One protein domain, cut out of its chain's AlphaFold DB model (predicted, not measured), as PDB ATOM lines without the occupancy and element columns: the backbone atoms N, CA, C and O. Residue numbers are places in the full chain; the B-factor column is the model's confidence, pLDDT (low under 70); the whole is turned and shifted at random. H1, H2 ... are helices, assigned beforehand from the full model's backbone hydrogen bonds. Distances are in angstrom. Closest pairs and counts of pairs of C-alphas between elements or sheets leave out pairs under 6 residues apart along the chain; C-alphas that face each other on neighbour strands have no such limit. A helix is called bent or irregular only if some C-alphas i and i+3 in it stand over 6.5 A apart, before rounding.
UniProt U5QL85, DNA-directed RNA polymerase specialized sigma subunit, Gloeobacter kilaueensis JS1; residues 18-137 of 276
ATOM      1  N   ALA A  18      35.280  17.055 -46.512       94.31
ATOM      2  CA  ALA A  18      36.506  16.523 -45.926       94.31
ATOM      3  C   ALA A  18      37.666  16.441 -46.935       94.31
ATOM      4  O   ALA A  18      38.809  16.696 -46.562       94.31
ATOM      5  N   GLU A  19      37.390  16.092 -48.192       96.69
ATOM      6  CA  GLU A  19      38.391  16.057 -49.265       96.69
ATOM      7  C   GLU A  19      38.817  17.462 -49.679       96.69
ATOM      8  O   GLU A  19      40.018  17.722 -49.741       96.69
ATOM      9  N   ALA A  20      37.863  18.385 -49.821       96.75
ATOM     10  CA  ALA A  20      38.161  19.783 -50.118       96.75
ATOM     11  C   ALA A  20      39.044  20.414 -49.024       96.75
ATOM     12  O   ALA A  20      40.068  21.033 -49.317       96.75
ATOM     13  N   LEU A  21      38.712  20.193 -47.744       97.38
ATOM     14  CA  LEU A  21      39.541  20.642 -46.619       97.38
ATOM     15  C   LEU A  21      40.933  19.998 -46.625       97.38
ATOM     16  O   LEU A  21      41.912  20.687 -46.350       97.38
ATOM     17  N   GLN A  22      41.043  18.704 -46.945       97.81
ATOM     18  CA  GLN A  22      42.335  18.021 -47.059       97.81
ATOM     19  C   GLN A  22      43.214  18.667 -48.133       97.81
ATOM     20  O   GLN A  22      44.391  18.925 -47.880       97.81
ATOM     21  N   GLN A  23      42.668  18.904 -49.325       97.62
ATOM     22  CA  GLN A  23      43.425  19.484 -50.433       97.62
ATOM     23  C   GLN A  23      43.890  20.901 -50.097       97.62
ATOM     24  O   GLN A  23      45.076  21.204 -50.227       97.62
ATOM     25  N   LEU A  24      42.987  21.739 -49.582       97.88
ATOM     26  CA  LEU A  24      43.310  23.105 -49.175       97.88
ATOM     27  C   LEU A  24      44.346  23.139 -48.046       97.88
ATOM     28  O   LEU A  24      45.284  23.930 -48.108       97.88
ATOM     29  N   ALA A  25      44.242  22.254 -47.050       97.81
ATOM     30  CA  ALA A  25      45.224  22.161 -45.970       97.81
ATOM     31  C   ALA A  25      46.634  21.848 -46.496       97.81
ATOM     32  O   ALA A  25      47.593  22.506 -46.093       97.81
ATOM     33  N   VAL A  26      46.762  20.890 -47.423       97.88
ATOM     34  CA  VAL A  26      48.052  20.528 -48.040       97.88
ATOM     35  C   VAL A  26      48.627  21.687 -48.859       97.88
ATOM     36  O   VAL A  26      49.828  21.939 -48.797       97.88
ATOM     37  N   VAL A  27      47.783  22.421 -49.591       97.88
ATOM     38  CA  VAL A  27      48.203  23.586 -50.388       97.88
ATOM     39  C   VAL A  27      48.638  24.758 -49.501       97.88
ATOM     40  O   VAL A  27      49.656  25.395 -49.773       97.88
ATOM     41  N   LEU A  28      47.895  25.051 -48.431       97.44
ATOM     42  CA  LEU A  28      48.130  26.219 -47.573       97.44
ATOM     43  C   LEU A  28      49.265  26.013 -46.565       97.44
ATOM     44  O   LEU A  28      49.942  26.978 -46.203       97.44
ATOM     45  N   GLN A  29      49.500  24.778 -46.120       97.00
ATOM     46  CA  GLN A  29      50.525  24.450 -45.129       97.00
ATOM     47  C   GLN A  29      51.919  25.043 -45.425       97.00
ATOM     48  O   GLN A  29      52.464  25.700 -44.532       97.00
ATOM     49  N   PRO A  30      52.531  24.860 -46.616       97.56
ATOM     50  CA  PRO A  30      53.864  25.404 -46.881       97.56
ATOM     51  C   PRO A  30      53.899  26.936 -46.817       97.56
ATOM     52  O   PRO A  30      54.874  27.505 -46.325       97.56
ATOM     53  N   VAL A  31      52.825  27.611 -47.243       97.38
ATOM     54  CA  VAL A  31      52.714  29.077 -47.198       97.38
ATOM     55  C   VAL A  31      52.655  29.572 -45.750       97.38
ATOM     56  O   VAL A  31      53.335  30.536 -45.393       97.38
ATOM     57  N   LEU A  32      51.886  28.893 -44.892       95.00
ATOM     58  CA  LEU A  32      51.799  29.236 -43.469       95.00
ATOM     59  C   LEU A  32      53.106  28.943 -42.721       95.00
ATOM     60  O   LEU A  32      53.550  29.783 -41.941       95.00
ATOM     61  N   ARG A  33      53.784  27.828 -43.024       95.88
ATOM     62  CA  ARG A  33      55.111  27.524 -42.461       95.88
ATOM     63  C   ARG A  33      56.139  28.592 -42.847       95.88
ATOM     64  O   ARG A  33      56.883  29.070 -41.995       95.88
ATOM     65  N   ALA A  34      56.150  29.024 -44.111       96.88
ATOM     66  CA  ALA A  34      57.018  30.112 -44.563       96.88
ATOM     67  C   ALA A  34      56.693  31.443 -43.861       96.88
ATOM     68  O   ALA A  34      57.595  32.216 -43.542       96.88
ATOM     69  N   ARG A  35      55.411  31.713 -43.576       96.12
ATOM     70  CA  ARG A  35      54.989  32.897 -42.815       96.12
ATOM     71  C   ARG A  35      55.540  32.881 -41.390       96.12
ATOM     72  O   ARG A  35      56.046  33.905 -40.937       96.12
ATOM     73  N   GLU A  36      55.463  31.750 -40.695       94.25
ATOM     74  CA  GLU A  36      56.005  31.595 -39.335       94.25
ATOM     75  C   GLU A  36      57.525  31.753 -39.293       94.25
ATOM     76  O   GLU A  36      58.046  32.430 -38.404       94.25
ATOM     77  N   GLN A  37      58.233  31.210 -40.287       96.12
ATOM     78  CA  GLN A  37      59.679  31.391 -40.433       96.12
ATOM     79  C   GLN A  37      60.041  32.874 -40.574       96.12
ATOM     80  O   GLN A  37      60.881  33.372 -39.834       96.12
ATOM     81  N   VAL A  38      59.345  33.610 -41.447       97.06
ATOM     82  CA  VAL A  38      59.554  35.058 -41.633       97.06
ATOM     83  C   VAL A  38      59.248  35.850 -40.358       97.06
ATOM     84  O   VAL A  38      59.932  36.824 -40.050       97.06
ATOM     85  N   LEU A  39      58.220  35.456 -39.599       94.62
ATOM     86  CA  LEU A  39      57.886  36.088 -38.320       94.62
ATOM     87  C   LEU A  39      58.937  35.827 -37.238       94.62
ATOM     88  O   LEU A  39      59.195  36.731 -36.442       94.62
ATOM     89  N   SER A  40      59.548  34.647 -37.241       95.19
ATOM     90  CA  SER A  40      60.506  34.215 -36.219       95.19
ATOM     91  C   SER A  40      61.953  34.596 -36.534       95.19
ATOM     92  O   SER A  40      62.790  34.537 -35.641       95.19
ATOM     93  N   ASP A  41      62.258  34.987 -37.772       97.19
ATOM     94  CA  ASP A  41      63.604  35.366 -38.200       97.19
ATOM     95  C   ASP A  41      63.991  36.764 -37.665       97.19
ATOM     96  O   ASP A  41      63.368  37.765 -38.054       97.19
ATOM     97  N   PRO A  42      64.999  36.860 -36.771       96.50
ATOM     98  CA  PRO A  42      65.477  38.131 -36.238       96.50
ATOM     99  C   PRO A  42      66.431  38.864 -37.194       96.50
ATOM    100  O   PRO A  42      66.677  40.052 -37.002       96.50
ATOM    101  N   ALA A  43      66.985  38.182 -38.203       97.69
ATOM    102  CA  ALA A  43      67.945  38.755 -39.143       97.69
ATOM    103  C   ALA A  43      67.265  39.531 -40.284       97.69
ATOM    104  O   ALA A  43      67.910  40.334 -40.960       97.69
ATOM    105  N   LEU A  44      65.964  39.316 -40.503       96.56
ATOM    106  CA  LEU A  44      65.193  39.994 -41.541       96.56
ATOM    107  C   LEU A  44      64.880  41.458 -41.163       96.56
ATOM    108  O   LEU A  44      64.196  41.701 -40.165       96.56
ATOM    109  N   PRO A  45      65.279  42.448 -41.989       98.00
ATOM    110  CA  PRO A  45      64.886  43.840 -41.790       98.00
ATOM    111  C   PRO A  45      63.355  44.012 -41.800       98.00
ATOM    112  O   PRO A  45      62.679  43.330 -42.580       98.00
ATOM    113  N   PRO A  46      62.783  44.962 -41.030       97.62
ATOM    114  CA  PRO A  46      61.329  45.147 -40.941       97.62
ATOM    115  C   PRO A  46      60.625  45.338 -42.294       97.62
ATOM    116  O   PRO A  46      59.565  44.760 -42.525       97.62
ATOM    117  N   SER A  47      61.230  46.089 -43.220       97.44
ATOM    118  CA  SER A  47      60.676  46.331 -44.561       97.44
ATOM    119  C   SER A  47      60.659  45.071 -45.435       97.44
ATOM    120  O   SER A  47      59.657  44.777 -46.089       97.44
ATOM    121  N   ALA A  48      61.739  44.284 -45.409       97.94
ATOM    122  CA  ALA A  48      61.827  43.012 -46.122       97.94
ATOM    123  C   ALA A  48      60.828  41.989 -45.557       97.94
ATOM    124  O   ALA A  48      60.139  41.297 -46.312       97.94
ATOM    125  N   LYS A  49      60.694  41.950 -44.226       97.88
ATOM    126  CA  LYS A  49      59.713  41.130 -43.510       97.88
ATOM    127  C   LYS A  49      58.290  41.477 -43.938       97.88
ATOM    128  O   LYS A  49      57.533  40.590 -44.325       97.88
ATOM    129  N   GLU A  50      57.938  42.761 -43.954       97.81
ATOM    130  CA  GLU A  50      56.623  43.220 -44.396       97.81
ATOM    131  C   GLU A  50      56.337  42.848 -45.860       97.81
ATOM    132  O   GLU A  50      55.275  42.294 -46.165       97.81
ATOM    133  N   GLN A  51      57.284  43.096 -46.770       98.12
ATOM    134  CA  GLN A  51      57.135  42.742 -48.183       98.12
ATOM    135  C   GLN A  51      56.896  41.237 -48.360       98.12
ATOM    136  O   GLN A  51      55.984  40.834 -49.092       98.12
ATOM    137  N   ARG A  52      57.670  40.403 -47.655       98.25
ATOM    138  CA  ARG A  52      57.537  38.946 -47.720       98.25
ATOM    139  C   ARG A  52      56.202  38.468 -47.151       98.25
ATOM    140  O   ARG A  52      55.552  37.626 -47.766       98.25
ATOM    141  N   LEU A  53      55.745  39.040 -46.038       97.81
ATOM    142  CA  LEU A  53      54.436  38.725 -45.458       97.81
ATOM    143  C   LEU A  53      53.282  39.107 -46.395       97.81
ATOM    144  O   LEU A  53      52.339  38.331 -46.551       97.81
ATOM    145  N   ARG A  54      53.365  40.260 -47.073       98.25
ATOM    146  CA  ARG A  54      52.371  40.671 -48.080       98.25
ATOM    147  C   ARG A  54      52.326  39.705 -49.264       98.25
ATOM    148  O   ARG A  54      51.235  39.403 -49.748       98.25
ATOM    149  N   GLN A  55      53.480  39.218 -49.719       98.38
ATOM    150  CA  GLN A  55      53.560  38.209 -50.777       98.38
ATOM    151  C   GLN A  55      52.899  36.893 -50.338       98.38
ATOM    152  O   GLN A  55      51.978  36.432 -51.008       98.38
ATOM    153  N   LEU A  56      53.290  36.346 -49.184       97.69
ATOM    154  CA  LEU A  56      52.721  35.104 -48.645       97.69
ATOM    155  C   LEU A  56      51.204  35.213 -48.419       97.69
ATOM    156  O   LEU A  56      50.464  34.270 -48.674       97.69
ATOM    157  N   ALA A  57      50.703  36.385 -48.015       97.12
ATOM    158  CA  ALA A  57      49.266  36.628 -47.882       97.12
ATOM    159  C   ALA A  57      48.515  36.636 -49.229       97.12
ATOM    160  O   ALA A  57      47.316  36.350 -49.274       97.12
ATOM    161  N   ARG A  58      49.172  36.997 -50.338       98.19
ATOM    162  CA  ARG A  58      48.594  36.856 -51.687       98.19
ATOM    163  C   ARG A  58      48.608  35.396 -52.121       98.19
ATOM    164  O   ARG A  58      47.574  34.920 -52.570       98.19
ATOM    165  N   GLU A  59      49.724  34.701 -51.904       98.12
ATOM    166  CA  GLU A  59      49.877  33.272 -52.211       98.12
ATOM    167  C   GLU A  59      48.837  32.421 -51.466       98.12
ATOM    168  O   GLU A  59      48.153  31.607 -52.083       98.12
ATOM    169  N   ALA A  60      48.624  32.676 -50.171       96.94
ATOM    170  CA  ALA A  60      47.597  31.993 -49.387       96.94
ATOM    171  C   ALA A  60      46.186  32.258 -49.936       96.94
ATOM    172  O   ALA A  60      45.390  31.333 -50.082       96.94
ATOM    173  N   ARG A  61      45.870  33.512 -50.298       97.50
ATOM    174  CA  ARG A  61      44.573  33.853 -50.906       97.50
ATOM    175  C   ARG A  61      44.364  33.144 -52.242       97.50
ATOM    176  O   ARG A  61      43.306  32.558 -52.432       97.50
ATOM    177  N   SER A  62      45.363  33.141 -53.125       96.88
ATOM    178  CA  SER A  62      45.293  32.386 -54.385       96.88
ATOM    179  C   SER A  62      45.234  30.872 -54.173       96.88
ATOM    180  O   SER A  62      44.684  30.167 -55.009       96.88
ATOM    181  N   GLY A  63      45.767  30.378 -53.052       96.56
ATOM    182  CA  GLY A  63      45.704  28.978 -52.638       96.56
ATOM    183  C   GLY A  63      44.386  28.563 -51.976       96.56
ATOM    184  O   GLY A  63      44.317  27.463 -51.439       96.56
ATOM    185  N   GLY A  64      43.357  29.421 -51.975       97.44
ATOM    186  CA  GLY A  64      42.029  29.080 -51.456       97.44
ATOM    187  C   GLY A  64      41.849  29.295 -49.949       97.44
ATOM    188  O   GLY A  64      40.996  28.656 -49.339       97.44
ATOM    189  N   LEU A  65      42.612  30.200 -49.319       96.81
ATOM    190  CA  LEU A  65      42.468  30.504 -47.882       96.81
ATOM    191  C   LEU A  65      41.032  30.895 -47.483       96.81
ATOM    192  O   LEU A  65      40.570  30.529 -46.405       96.81
ATOM    193  N   GLN A  66      40.325  31.636 -48.342       97.44
ATOM    194  CA  GLN A  66      38.942  32.051 -48.076       97.44
ATOM    195  C   GLN A  66      37.982  30.859 -48.081       97.44
ATOM    196  O   GLN A  66      37.177  30.721 -47.161       97.44
ATOM    197  N   ASP A  67      38.120  29.963 -49.061       97.75
ATOM    198  CA  ASP A  67      37.320  28.740 -49.142       97.75
ATOM    199  C   ASP A  67      37.614  27.813 -47.962       97.75
ATOM    200  O   ASP A  67      36.697  27.258 -47.356       97.75
ATOM    201  N   PHE A  68      38.888  27.704 -47.574       98.00
ATOM    202  CA  PHE A  68      39.300  26.927 -46.410       98.00
ATOM    203  C   PHE A  68      38.610  27.422 -45.136       98.00
ATOM    204  O   PHE A  68      38.032  26.618 -44.404       98.00
ATOM    205  N   ASN A  69      38.574  28.740 -44.916       97.75
ATOM    206  CA  ASN A  69      37.881  29.330 -43.770       97.75
ATOM    207  C   ASN A  69      36.384  29.068 -43.816       97.75
ATOM    208  O   ASN A  69      35.839  28.555 -42.845       97.75
ATOM    209  N   ALA A  70      35.732  29.316 -44.951       97.88
ATOM    210  CA  ALA A  70      34.300  29.074 -45.095       97.88
ATOM    211  C   ALA A  70      33.922  27.604 -44.812       97.88
ATOM    212  O   ALA A  70      32.882  27.318 -44.206       97.88
ATOM    213  N   LEU A  71      34.770  26.652 -45.218       97.94
ATOM    214  CA  LEU A  71      34.577  25.235 -44.914       97.94
ATOM    215  C   LEU A  71      34.816  24.921 -43.430       97.94
ATOM    216  O   LEU A  71      34.009  24.195 -42.841       97.94
ATOM    217  N   LEU A  72      35.862  25.475 -42.806       97.94
ATOM    218  CA  LEU A  72      36.106  25.325 -41.366       97.94
ATOM    219  C   LEU A  72      34.946  25.886 -40.541       97.94
ATOM    220  O   LEU A  72      34.449  25.191 -39.656       97.94
ATOM    221  N   GLU A  73      34.457  27.085 -40.861       98.19
ATOM    222  CA  GLU A  73      33.293  27.698 -40.213       98.19
ATOM    223  C   GLU A  73      32.069  26.780 -40.291       98.19
ATOM    224  O   GLU A  73      31.404  26.520 -39.284       98.19
ATOM    225  N   ARG A  74      31.791  26.222 -41.476       97.81
ATOM    226  CA  ARG A  74      30.675  25.288 -41.681       97.81
ATOM    227  C   ARG A  74      30.820  24.034 -40.819       97.81
ATOM    228  O   ARG A  74      29.837  23.602 -40.212       97.81
ATOM    229  N   VAL A  75      32.021  23.455 -40.749       97.31
ATOM    230  CA  VAL A  75      32.301  22.280 -39.908       97.31
ATOM    231  C   VAL A  75      32.148  22.621 -38.427       97.31
ATOM    232  O   VAL A  75      31.484  21.874 -37.714       97.31
ATOM    233  N   CYS A  76      32.675  23.758 -37.972       97.31
ATOM    234  CA  CYS A  76      32.571  24.212 -36.583       97.31
ATOM    235  C   CYS A  76      31.114  24.436 -36.168       97.31
ATOM    236  O   CYS A  76      30.672  23.912 -35.149       97.31
ATOM    237  N   ARG A  77      30.321  25.129 -36.993       97.00
ATOM    238  CA  ARG A  77      28.886  25.323 -36.734       97.00
ATOM    239  C   ARG A  77      28.133  23.995 -36.731       97.00
ATOM    240  O   ARG A  77      27.266  23.786 -35.887       97.00
ATOM    241  N   SER A  78      28.466  23.074 -37.639       96.06
ATOM    242  CA  SER A  78      27.869  21.736 -37.631       96.06
ATOM    243  C   SER A  78      28.264  20.931 -36.393       96.06
ATOM    244  O   SER A  78      27.429  20.180 -35.899       96.06
ATOM    245  N   TYR A  79      29.498  21.071 -35.907       95.19
ATOM    246  CA  TYR A  79      29.966  20.465 -34.666       95.19
ATOM    247  C   TYR A  79      29.145  21.001 -33.489       95.19
ATOM    248  O   TYR A  79      28.487  20.215 -32.818       95.19
ATOM    249  N   CYS A  80      29.054  22.323 -33.317       94.50
ATOM    250  CA  CYS A  80      28.271  22.934 -32.239       94.50
ATOM    251  C   CYS A  80      26.782  22.571 -32.277       94.50
ATOM    252  O   CYS A  80      26.188  22.435 -31.223       94.50
ATOM    253  N   ARG A  81      26.170  22.361 -33.452       94.38
ATOM    254  CA  ARG A  81      24.769  21.898 -33.539       94.38
ATOM    255  C   ARG A  81      24.559  20.465 -33.049       94.38
ATOM    256  O   ARG A  81      23.440  20.108 -32.705       94.38
ATOM    257  N   ARG A  82      25.597  19.622 -33.089       92.88
ATOM    258  CA  ARG A  82      25.521  18.219 -32.641       92.88
ATOM    259  C   ARG A  82      25.676  18.079 -31.131       92.88
ATOM    260  O   ARG A  82      25.261  17.061 -30.591       92.88
ATOM    261  N   TYR A  83      26.284  19.063 -30.478       88.56
ATOM    262  CA  TYR A  83      26.477  19.079 -29.034       88.56
ATOM    263  C   TYR A  83      25.538  20.098 -28.396       88.56
ATOM    264  O   TYR A  83      25.302  21.169 -28.943       88.56
ATOM    265  N   GLU A  84      25.023  19.791 -27.214       84.06
ATOM    266  CA  GLU A  84      24.278  20.776 -26.439       84.06
ATOM    267  C   GLU A  84      25.255  21.872 -25.983       84.06
ATOM    268  O   GLU A  84      26.210  21.619 -25.242       84.06
ATOM    269  N   THR A  85      25.089  23.082 -26.517       87.50
ATOM    270  CA  THR A  85      25.936  24.232 -26.185       87.50
ATOM    271  C   THR A  85      25.278  25.020 -25.048       87.50
ATOM    272  O   THR A  85      24.093  25.339 -25.137       87.50
ATOM    273  N   PRO A  86      25.995  25.313 -23.945       86.50
ATOM    274  CA  PRO A  86      25.469  26.141 -22.864       86.50
ATOM    275  C   PRO A  86      25.041  27.522 -23.366       86.50
ATOM    276  O   PRO A  86      25.637  28.043 -24.299       86.50
ATOM    277  N   ALA A  87      24.104  28.176 -22.678       83.81
ATOM    278  CA  ALA A  87      23.609  29.503 -23.073       83.81
ATOM    279  C   ALA A  87      24.695  30.597 -23.169       83.81
ATOM    280  O   ALA A  87      24.510  31.570 -23.880       83.81
ATOM    281  N   ARG A  88      25.818  30.443 -22.451       85.81
ATOM    282  CA  ARG A  88      26.974  31.363 -22.492       85.81
ATOM    283  C   ARG A  88      28.041  30.957 -23.523       85.81
ATOM    284  O   ARG A  88      29.137  31.504 -23.510       85.81
ATOM    285  N   PHE A  89      27.786  29.920 -24.319       91.81
ATOM    286  CA  PHE A  89      28.724  29.424 -25.320       91.81
ATOM    287  C   PHE A  89      28.477  30.137 -26.648       91.81
ATOM    288  O   PHE A  89      27.541  29.809 -27.376       91.81
ATOM    289  N   GLU A  90      29.349  31.082 -26.977       94.62
ATOM    290  CA  GLU A  90      29.273  31.829 -28.228       94.62
ATOM    291  C   GLU A  90      29.896  31.025 -29.378       94.62
ATOM    292  O   GLU A  90      31.089  30.705 -29.391       94.62
ATOM    293  N   VAL A  91      29.074  30.663 -30.367       95.50
ATOM    294  CA  VAL A  91      29.513  29.829 -31.500       95.50
ATOM    295  C   VAL A  91      30.536  30.558 -32.373       95.50
ATOM    296  O   VAL A  91      31.434  29.915 -32.914       95.50
ATOM    297  N   ASP A  92      30.419  31.876 -32.511       96.25
ATOM    298  CA  ASP A  92      31.333  32.673 -33.334       96.25
ATOM    299  C   ASP A  92      32.725  32.802 -32.686       96.25
ATOM    300  O   ASP A  92      33.740  32.712 -33.385       96.25
ATOM    301  N   ASP A  93      32.789  32.875 -31.353       95.25
ATOM    302  CA  ASP A  93      34.051  32.809 -30.604       95.25
ATOM    303  C   ASP A  93      34.712  31.438 -30.773       95.25
ATOM    304  O   ASP A  93      35.905  31.350 -31.067       95.25
ATOM    305  N   PHE A  94      33.926  30.357 -30.693       97.50
ATOM    306  CA  PHE A  94      34.424  29.002 -30.942       97.50
ATOM    307  C   PHE A  94      35.010  28.850 -32.343       97.50
ATOM    308  O   PHE A  94      36.113  28.329 -32.505       97.50
ATOM    309  N   VAL A  95      34.291  29.320 -33.363       97.75
ATOM    310  CA  VAL A  95      34.758  29.312 -34.753       97.75
ATOM    311  C   VAL A  95      36.084  30.069 -34.880       97.75
ATOM    312  O   VAL A  95      37.031  29.553 -35.478       97.75
ATOM    313  N   THR A  96      36.174  31.255 -34.278       97.12
ATOM    314  CA  THR A  96      37.373  32.101 -34.312       97.12
ATOM    315  C   THR A  96      38.566  31.424 -33.634       97.12
ATOM    316  O   THR A  96      39.650  31.351 -34.222       97.12
ATOM    317  N   GLU A  97      38.381  30.870 -32.433       97.31
ATOM    318  CA  GLU A  97      39.435  30.152 -31.709       97.31
ATOM    319  C   GLU A  97      39.879  28.884 -32.448       97.31
ATOM    320  O   GLU A  97      41.078  28.608 -32.527       97.31
ATOM    321  N   VAL A  98      38.948  28.136 -33.052       98.00
ATOM    322  CA  VAL A  98      39.277  26.953 -33.858       98.00
ATOM    323  C   VAL A  98      40.103  27.328 -35.083       98.00
ATOM    324  O   VAL A  98      41.121  26.680 -35.333       98.00
ATOM    325  N   ILE A  99      39.717  28.357 -35.840       97.25
ATOM    326  CA  ILE A  99      40.482  28.804 -37.016       97.25
ATOM    327  C   ILE A  99      41.879  29.274 -36.591       97.25
ATOM    328  O   ILE A  99      42.875  28.859 -37.186       97.25
ATOM    329  N   SER A 100      41.963  30.072 -35.523       95.69
ATOM    330  CA  SER A 100      43.233  30.557 -34.971       95.69
ATOM    331  C   SER A 100      44.160  29.406 -34.562       95.69
ATOM    332  O   SER A 100      45.306  29.327 -35.023       95.69
ATOM    333  N   LEU A 101      43.651  28.450 -33.774       96.00
ATOM    334  CA  LEU A 101      44.428  27.286 -33.350       96.00
ATOM    335  C   LEU A 101      44.822  26.419 -34.550       96.00
ATOM    336  O   LEU A 101      45.967  25.974 -34.617       96.00
ATOM    337  N   THR A 102      43.922  26.232 -35.520       97.62
ATOM    338  CA  THR A 102      44.210  25.488 -36.754       97.62
ATOM    339  C   THR A 102      45.416  26.071 -37.460       97.62
ATOM    340  O   THR A 102      46.332  25.320 -37.765       97.62
ATOM    341  N   TYR A 103      45.476  27.387 -37.671       95.12
ATOM    342  CA  TYR A 103      46.627  28.002 -38.334       95.12
ATOM    343  C   TYR A 103      47.923  27.843 -37.552       95.12
ATOM    344  O   TYR A 103      48.930  27.494 -38.160       95.12
ATOM    345  N   SER A 104      47.890  28.017 -36.227       91.75
ATOM    346  CA  SER A 104      49.082  27.837 -35.382       91.75
ATOM    347  C   SER A 104      49.610  26.396 -35.362       91.75
ATOM    348  O   SER A 104      50.760  26.158 -35.011       91.75
ATOM    349  N   GLN A 105      48.760  25.421 -35.697       95.12
ATOM    350  CA  GLN A 105      49.101  23.999 -35.685       95.12
ATOM    351  C   GLN A 105      49.226  23.412 -37.097       95.12
ATOM    352  O   GLN A 105      49.752  22.311 -37.252       95.12
ATOM    353  N   LEU A 106      48.786  24.123 -38.144       95.25
ATOM    354  CA  LEU A 106      48.778  23.596 -39.510       95.25
ATOM    355  C   LEU A 106      50.196  23.328 -40.009       95.25
ATOM    356  O   LEU A 106      50.400  22.398 -40.781       95.25
ATOM    357  N   ALA A 107      51.191  24.083 -39.540       90.50
ATOM    358  CA  ALA A 107      52.593  23.836 -39.862       90.50
ATOM    359  C   ALA A 107      53.096  22.462 -39.371       90.50
ATOM    360  O   ALA A 107      54.035  21.927 -39.965       90.50
ATOM    361  N   LEU A 108      52.466  21.895 -38.334       91.31
ATOM    362  CA  LEU A 108      52.805  20.606 -37.718       91.31
ATOM    363  C   LEU A 108      51.955  19.436 -38.237       91.31
ATOM    364  O   LEU A 108      52.236  18.287 -37.910       91.31
ATOM    365  N   PHE A 109      50.908  19.706 -39.018       95.88
ATOM    366  CA  PHE A 109      50.087  18.663 -39.631       95.88
ATOM    367  C   PHE A 109      50.933  17.805 -40.592       95.88
ATOM    368  O   PHE A 109      51.692  18.337 -41.395       95.88
ATOM    369  N   ASP A 110      50.802  16.481 -40.546       96.81
ATOM    370  CA  ASP A 110      51.458  15.590 -41.509       96.81
ATOM    371  C   ASP A 110      50.398  14.806 -42.303       96.81
ATOM    372  O   ASP A 110      49.757  13.905 -41.745       96.81
ATOM    373  N   PRO A 111      50.198  15.120 -43.600       96.69
ATOM    374  CA  PRO A 111      49.215  14.431 -44.426       96.69
ATOM    375  C   PRO A 111      49.561  12.958 -44.693       96.69
ATOM    376  O   PRO A 111      48.684  12.223 -45.142       96.69
ATOM    377  N   GLN A 112      50.798  12.514 -44.431       97.06
ATOM    378  CA  GLN A 112      51.193  11.104 -44.542       97.06
ATOM    379  C   GLN A 112      50.749  10.280 -43.327       97.06
ATOM    380  O   GLN A 112      50.531   9.076 -43.445       97.06
ATOM    381  N   VAL A 113      50.597  10.920 -42.164       96.69
ATOM    382  CA  VAL A 113      50.221  10.248 -40.911       96.69
ATOM    383  C   VAL A 113      48.704  10.166 -40.760       96.69
ATOM    384  O   VAL A 113      48.176   9.136 -40.343       96.69
ATOM    385  N   ALA A 114      47.982  11.241 -41.085       96.44
ATOM    386  CA  ALA A 114      46.534  11.288 -40.928       96.44
ATOM    387  C   ALA A 114      45.856  12.197 -41.958       96.44
ATOM    388  O   ALA A 114      46.408  13.201 -42.404       96.44
ATOM    389  N   ARG A 115      44.588  11.893 -42.271       97.56
ATOM    390  CA  ARG A 115      43.723  12.833 -42.999       97.56
ATOM    391  C   ARG A 115      43.440  14.055 -42.121       97.56
ATOM    392  O   ARG A 115      43.228  13.929 -40.915       97.56
ATOM    393  N   PHE A 116      43.346  15.223 -42.745       97.81
ATOM    394  CA  PHE A 116      43.082  16.508 -42.114       97.81
ATOM    395  C   PHE A 116      41.812  16.471 -41.269       97.81
ATOM    396  O   PHE A 116      41.831  16.924 -40.136       97.81
ATOM    397  N   SER A 117      40.723  15.872 -41.760       96.12
ATOM    398  CA  SER A 117      39.473  15.751 -40.998       96.12
ATOM    399  C   SER A 117      39.640  14.943 -39.706       96.12
ATOM    400  O   SER A 117      39.071  15.309 -38.677       96.12
ATOM    401  N   THR A 118      40.451  13.883 -39.721       96.44
ATOM    402  CA  THR A 118      40.761  13.067 -38.539       96.44
ATOM    403  C   THR A 118      41.652  13.833 -37.566       96.44
ATOM    404  O   THR A 118      41.356  13.885 -36.375       96.44
ATOM    405  N   TRP A 119      42.703  14.486 -38.062       97.81
ATOM    406  CA  TRP A 119      43.588  15.319 -37.246       97.81
ATOM    407  C   TRP A 119      42.836  16.501 -36.616       97.81
ATOM    408  O   TRP A 119      42.860  16.696 -35.406       97.81
ATOM    409  N   PHE A 120      42.067  17.239 -37.411       97.75
ATOM    410  CA  PHE A 120      41.280  18.388 -36.974       97.75
ATOM    411  C   PHE A 120      40.231  18.007 -35.918       97.75
ATOM    412  O   PHE A 120      40.090  18.689 -34.901       97.75
ATOM    413  N   SER A 121      39.529  16.886 -36.120       96.06
ATOM    414  CA  SER A 121      38.500  16.417 -35.184       96.06
ATOM    415  C   SER A 121      39.049  15.791 -33.903       96.06
ATOM    416  O   SER A 121      38.328  15.763 -32.912       96.06
ATOM    417  N   SER A 122      40.302  15.327 -33.886       94.62
ATOM    418  CA  SER A 122      40.934  14.751 -32.690       94.62
ATOM    419  C   SER A 122      41.787  15.756 -31.914       94.62
ATOM    420  O   SER A 122      41.790  15.732 -30.685       94.62
ATOM    421  N   CYS A 123      42.480  16.664 -32.604       94.81
ATOM    422  CA  CYS A 123      43.463  17.561 -31.993       94.81
ATOM    423  C   CYS A 123      42.939  18.983 -31.754       94.81
ATOM    424  O   CYS A 123      43.341  19.617 -30.778       94.81
ATOM    425  N   ILE A 124      42.076  19.499 -32.636       97.25
ATOM    426  CA  ILE A 124      41.692  20.918 -32.630       97.25
ATOM    427  C   ILE A 124      40.308  21.110 -32.009       97.25
ATOM    428  O   ILE A 124      40.197  21.748 -30.961       97.25
ATOM    429  N   LEU A 125      39.259  20.528 -32.607       96.31
ATOM    430  CA  LEU A 125      37.872  20.760 -32.172       96.31
ATOM    431  C   LEU A 125      37.631  20.421 -30.689       96.31
ATOM    432  O   LEU A 125      37.123  21.286 -29.972       96.31
ATOM    433  N   PRO A 126      38.012  19.229 -30.174       94.94
ATOM    434  CA  PRO A 126      37.718  18.866 -28.790       94.94
ATOM    435  C   PRO A 126      38.491  19.725 -27.797       94.94
ATOM    436  O   PRO A 126      37.983  19.996 -26.709       94.94
ATOM    437  N   ARG A 127      39.701  20.163 -28.166       96.25
ATOM    438  CA  ARG A 127      40.543  21.016 -27.329       96.25
ATOM    439  C   ARG A 127      39.903  22.384 -27.143       96.25
ATOM    440  O   ARG A 127      39.606  22.739 -26.008       96.25
ATOM    441  N   VAL A 128      39.609  23.094 -28.236       96.69
ATOM    442  CA  VAL A 128      38.978  24.424 -28.160       96.69
ATOM    443  C   VAL A 128      37.619  24.334 -27.472       96.69
ATOM    444  O   VAL A 128      37.334  25.111 -26.566       96.69
ATOM    445  N   TYR A 129      36.810  23.331 -27.828       95.94
ATOM    446  CA  TYR A 129      35.498  23.139 -27.214       95.94
ATOM    447  C   TYR A 129      35.615  22.911 -25.702       95.94
ATOM    448  O   TYR A 129      34.928  23.567 -24.923       95.94
ATOM    449  N   SER A 130      36.514  22.022 -25.268       93.50
ATOM    450  CA  SER A 130      36.726  21.738 -23.844       93.50
ATOM    451  C   SER A 130      37.282  22.940 -23.090       93.50
ATOM    452  O   SER A 130      36.879  23.175 -21.953       93.50
ATOM    453  N   ASP A 131      38.189  23.702 -23.698       93.81
ATOM    454  CA  ASP A 131      38.782  24.883 -23.077       93.81
ATOM    455  C   ASP A 131      37.731  25.986 -22.896       93.81
ATOM    456  O   ASP A 131      37.604  26.523 -21.795       93.81
ATOM    457  N   MET A 132      36.894  26.252 -23.903       94.69
ATOM    458  CA  MET A 132      35.768  27.186 -23.772       94.69
ATOM    459  C   MET A 132      34.747  26.721 -22.731       94.69
ATOM    460  O   MET A 132      34.333  27.500 -21.873       94.69
ATOM    461  N   GLN A 133      34.392  25.434 -22.734       93.25
ATOM    462  CA  GLN A 133      33.506  24.860 -21.720       93.25
ATOM    463  C   GLN A 133      34.071  25.016 -20.306       93.25
ATOM    464  O   GLN A 133      33.321  25.310 -19.381       93.25
ATOM    465  N   ARG A 134      35.391  24.883 -20.124       90.38
ATOM    466  CA  ARG A 134      36.057  25.108 -18.833       90.38
ATOM    467  C   ARG A 134      36.062  26.573 -18.407       90.38
ATOM    468  O   ARG A 134      35.986  26.831 -17.211       90.38
ATOM    469  N   ARG A 135      36.124  27.524 -19.347       86.31
ATOM    470  CA  ARG A 135      35.980  28.958 -19.032       86.31
ATOM    471  C   ARG A 135      34.564  29.287 -18.551       86.31
ATOM    472  O   ARG A 135      34.409  30.075 -17.628       86.31
ATOM    473  N   ILE A 136      33.542  28.646 -19.125       87.69
ATOM    474  CA  ILE A 136      32.136  28.813 -18.711       87.69
ATOM    475  C   ILE A 136      31.850  28.063 -17.401       87.69
ATOM    476  O   ILE A 136      31.158  28.561 -16.514       87.69
ATOM    477  N   ASN A 137      32.368  26.844 -17.286       86.44
ATOM    478  CA  ASN A 137      32.194  25.950 -16.156       86.44
ATOM    479  C   ASN A 137      33.545  25.292 -15.816       86.44
ATOM    480  O   ASN A 137      33.884  24.258 -16.394       86.44
TER     481      ASN A 137
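This is residues 18 to 137 of the 276 residues of the protein "DNA-directed RNA polymerase specialized sigma subunit" of Gloeobacter kilaueensis JS1 (UniProt U5QL85). A helical hairpin, H1b and H2, makes one end of an elongated body; in the rest of it H4, nearest the middle, packs between H3 and H5, crossing both, and H1a packs on residues 65 to 72 of H3 and 116 to 117 of H5. The 120 printed residues, all helix by class, hold H1 to H5 and no named strand. The whole is only just compact, close to loose: radius of gyration of the C-alphas 15.9 A, spans 48 by 30 by 24 A.

Start at H1, residues 18 to 40, by its hydrogen bonds one helix but bent: C-alphas 27 and 30 are 6.9 A apart, and arms H1a, 18 to 27, and H1b, 30 to 40, stand at a steep tilt of 49 degrees. H1b and H2, residues 46 to 62, form a hairpin at a shallow tilt of 18 degrees, closest C-alphas Val 31 and Leu 56, 6.2 A. H1a touches H3, residues 65 to 82, closest C-alphas Leu 24 and Phe 68, 6.2 A. It touches H5, residues 116 to 136, about perpendicular at 84 degrees, closest C-alphas Gln 22 and Phe 116, 5.2 A. H4, residues 91 to 106, touches H3 at a steep tilt of 53 degrees, closest C-alphas Cys 76 and Val 95, 5.8 A, and H5 at 49 degrees, closest C-alphas Val 98 and Val 128, 6.2 A. Every O i to N i+4 pair is within hydrogen-bond range in H1a, H1b, H2, H3 and H4; in H5, only just irregular with C-alphas 122 and 125 6.8 A apart, 14 of 17 are.

Find C-alpha 18 at (36.506, 16.523, -45.926), where H1a begins; H2 spans 24.5 A, H3 25.9 A, H4 21.8 A, and H5 28.6 A to C-alpha 136 at (32.136, 28.813, -18.711).

The farthest C-alphas, of Pro 45 and Glu 84, are 49.2 A apart; the printed part has no cut, no link is long, and no printed residue is under 70 in pLDDT.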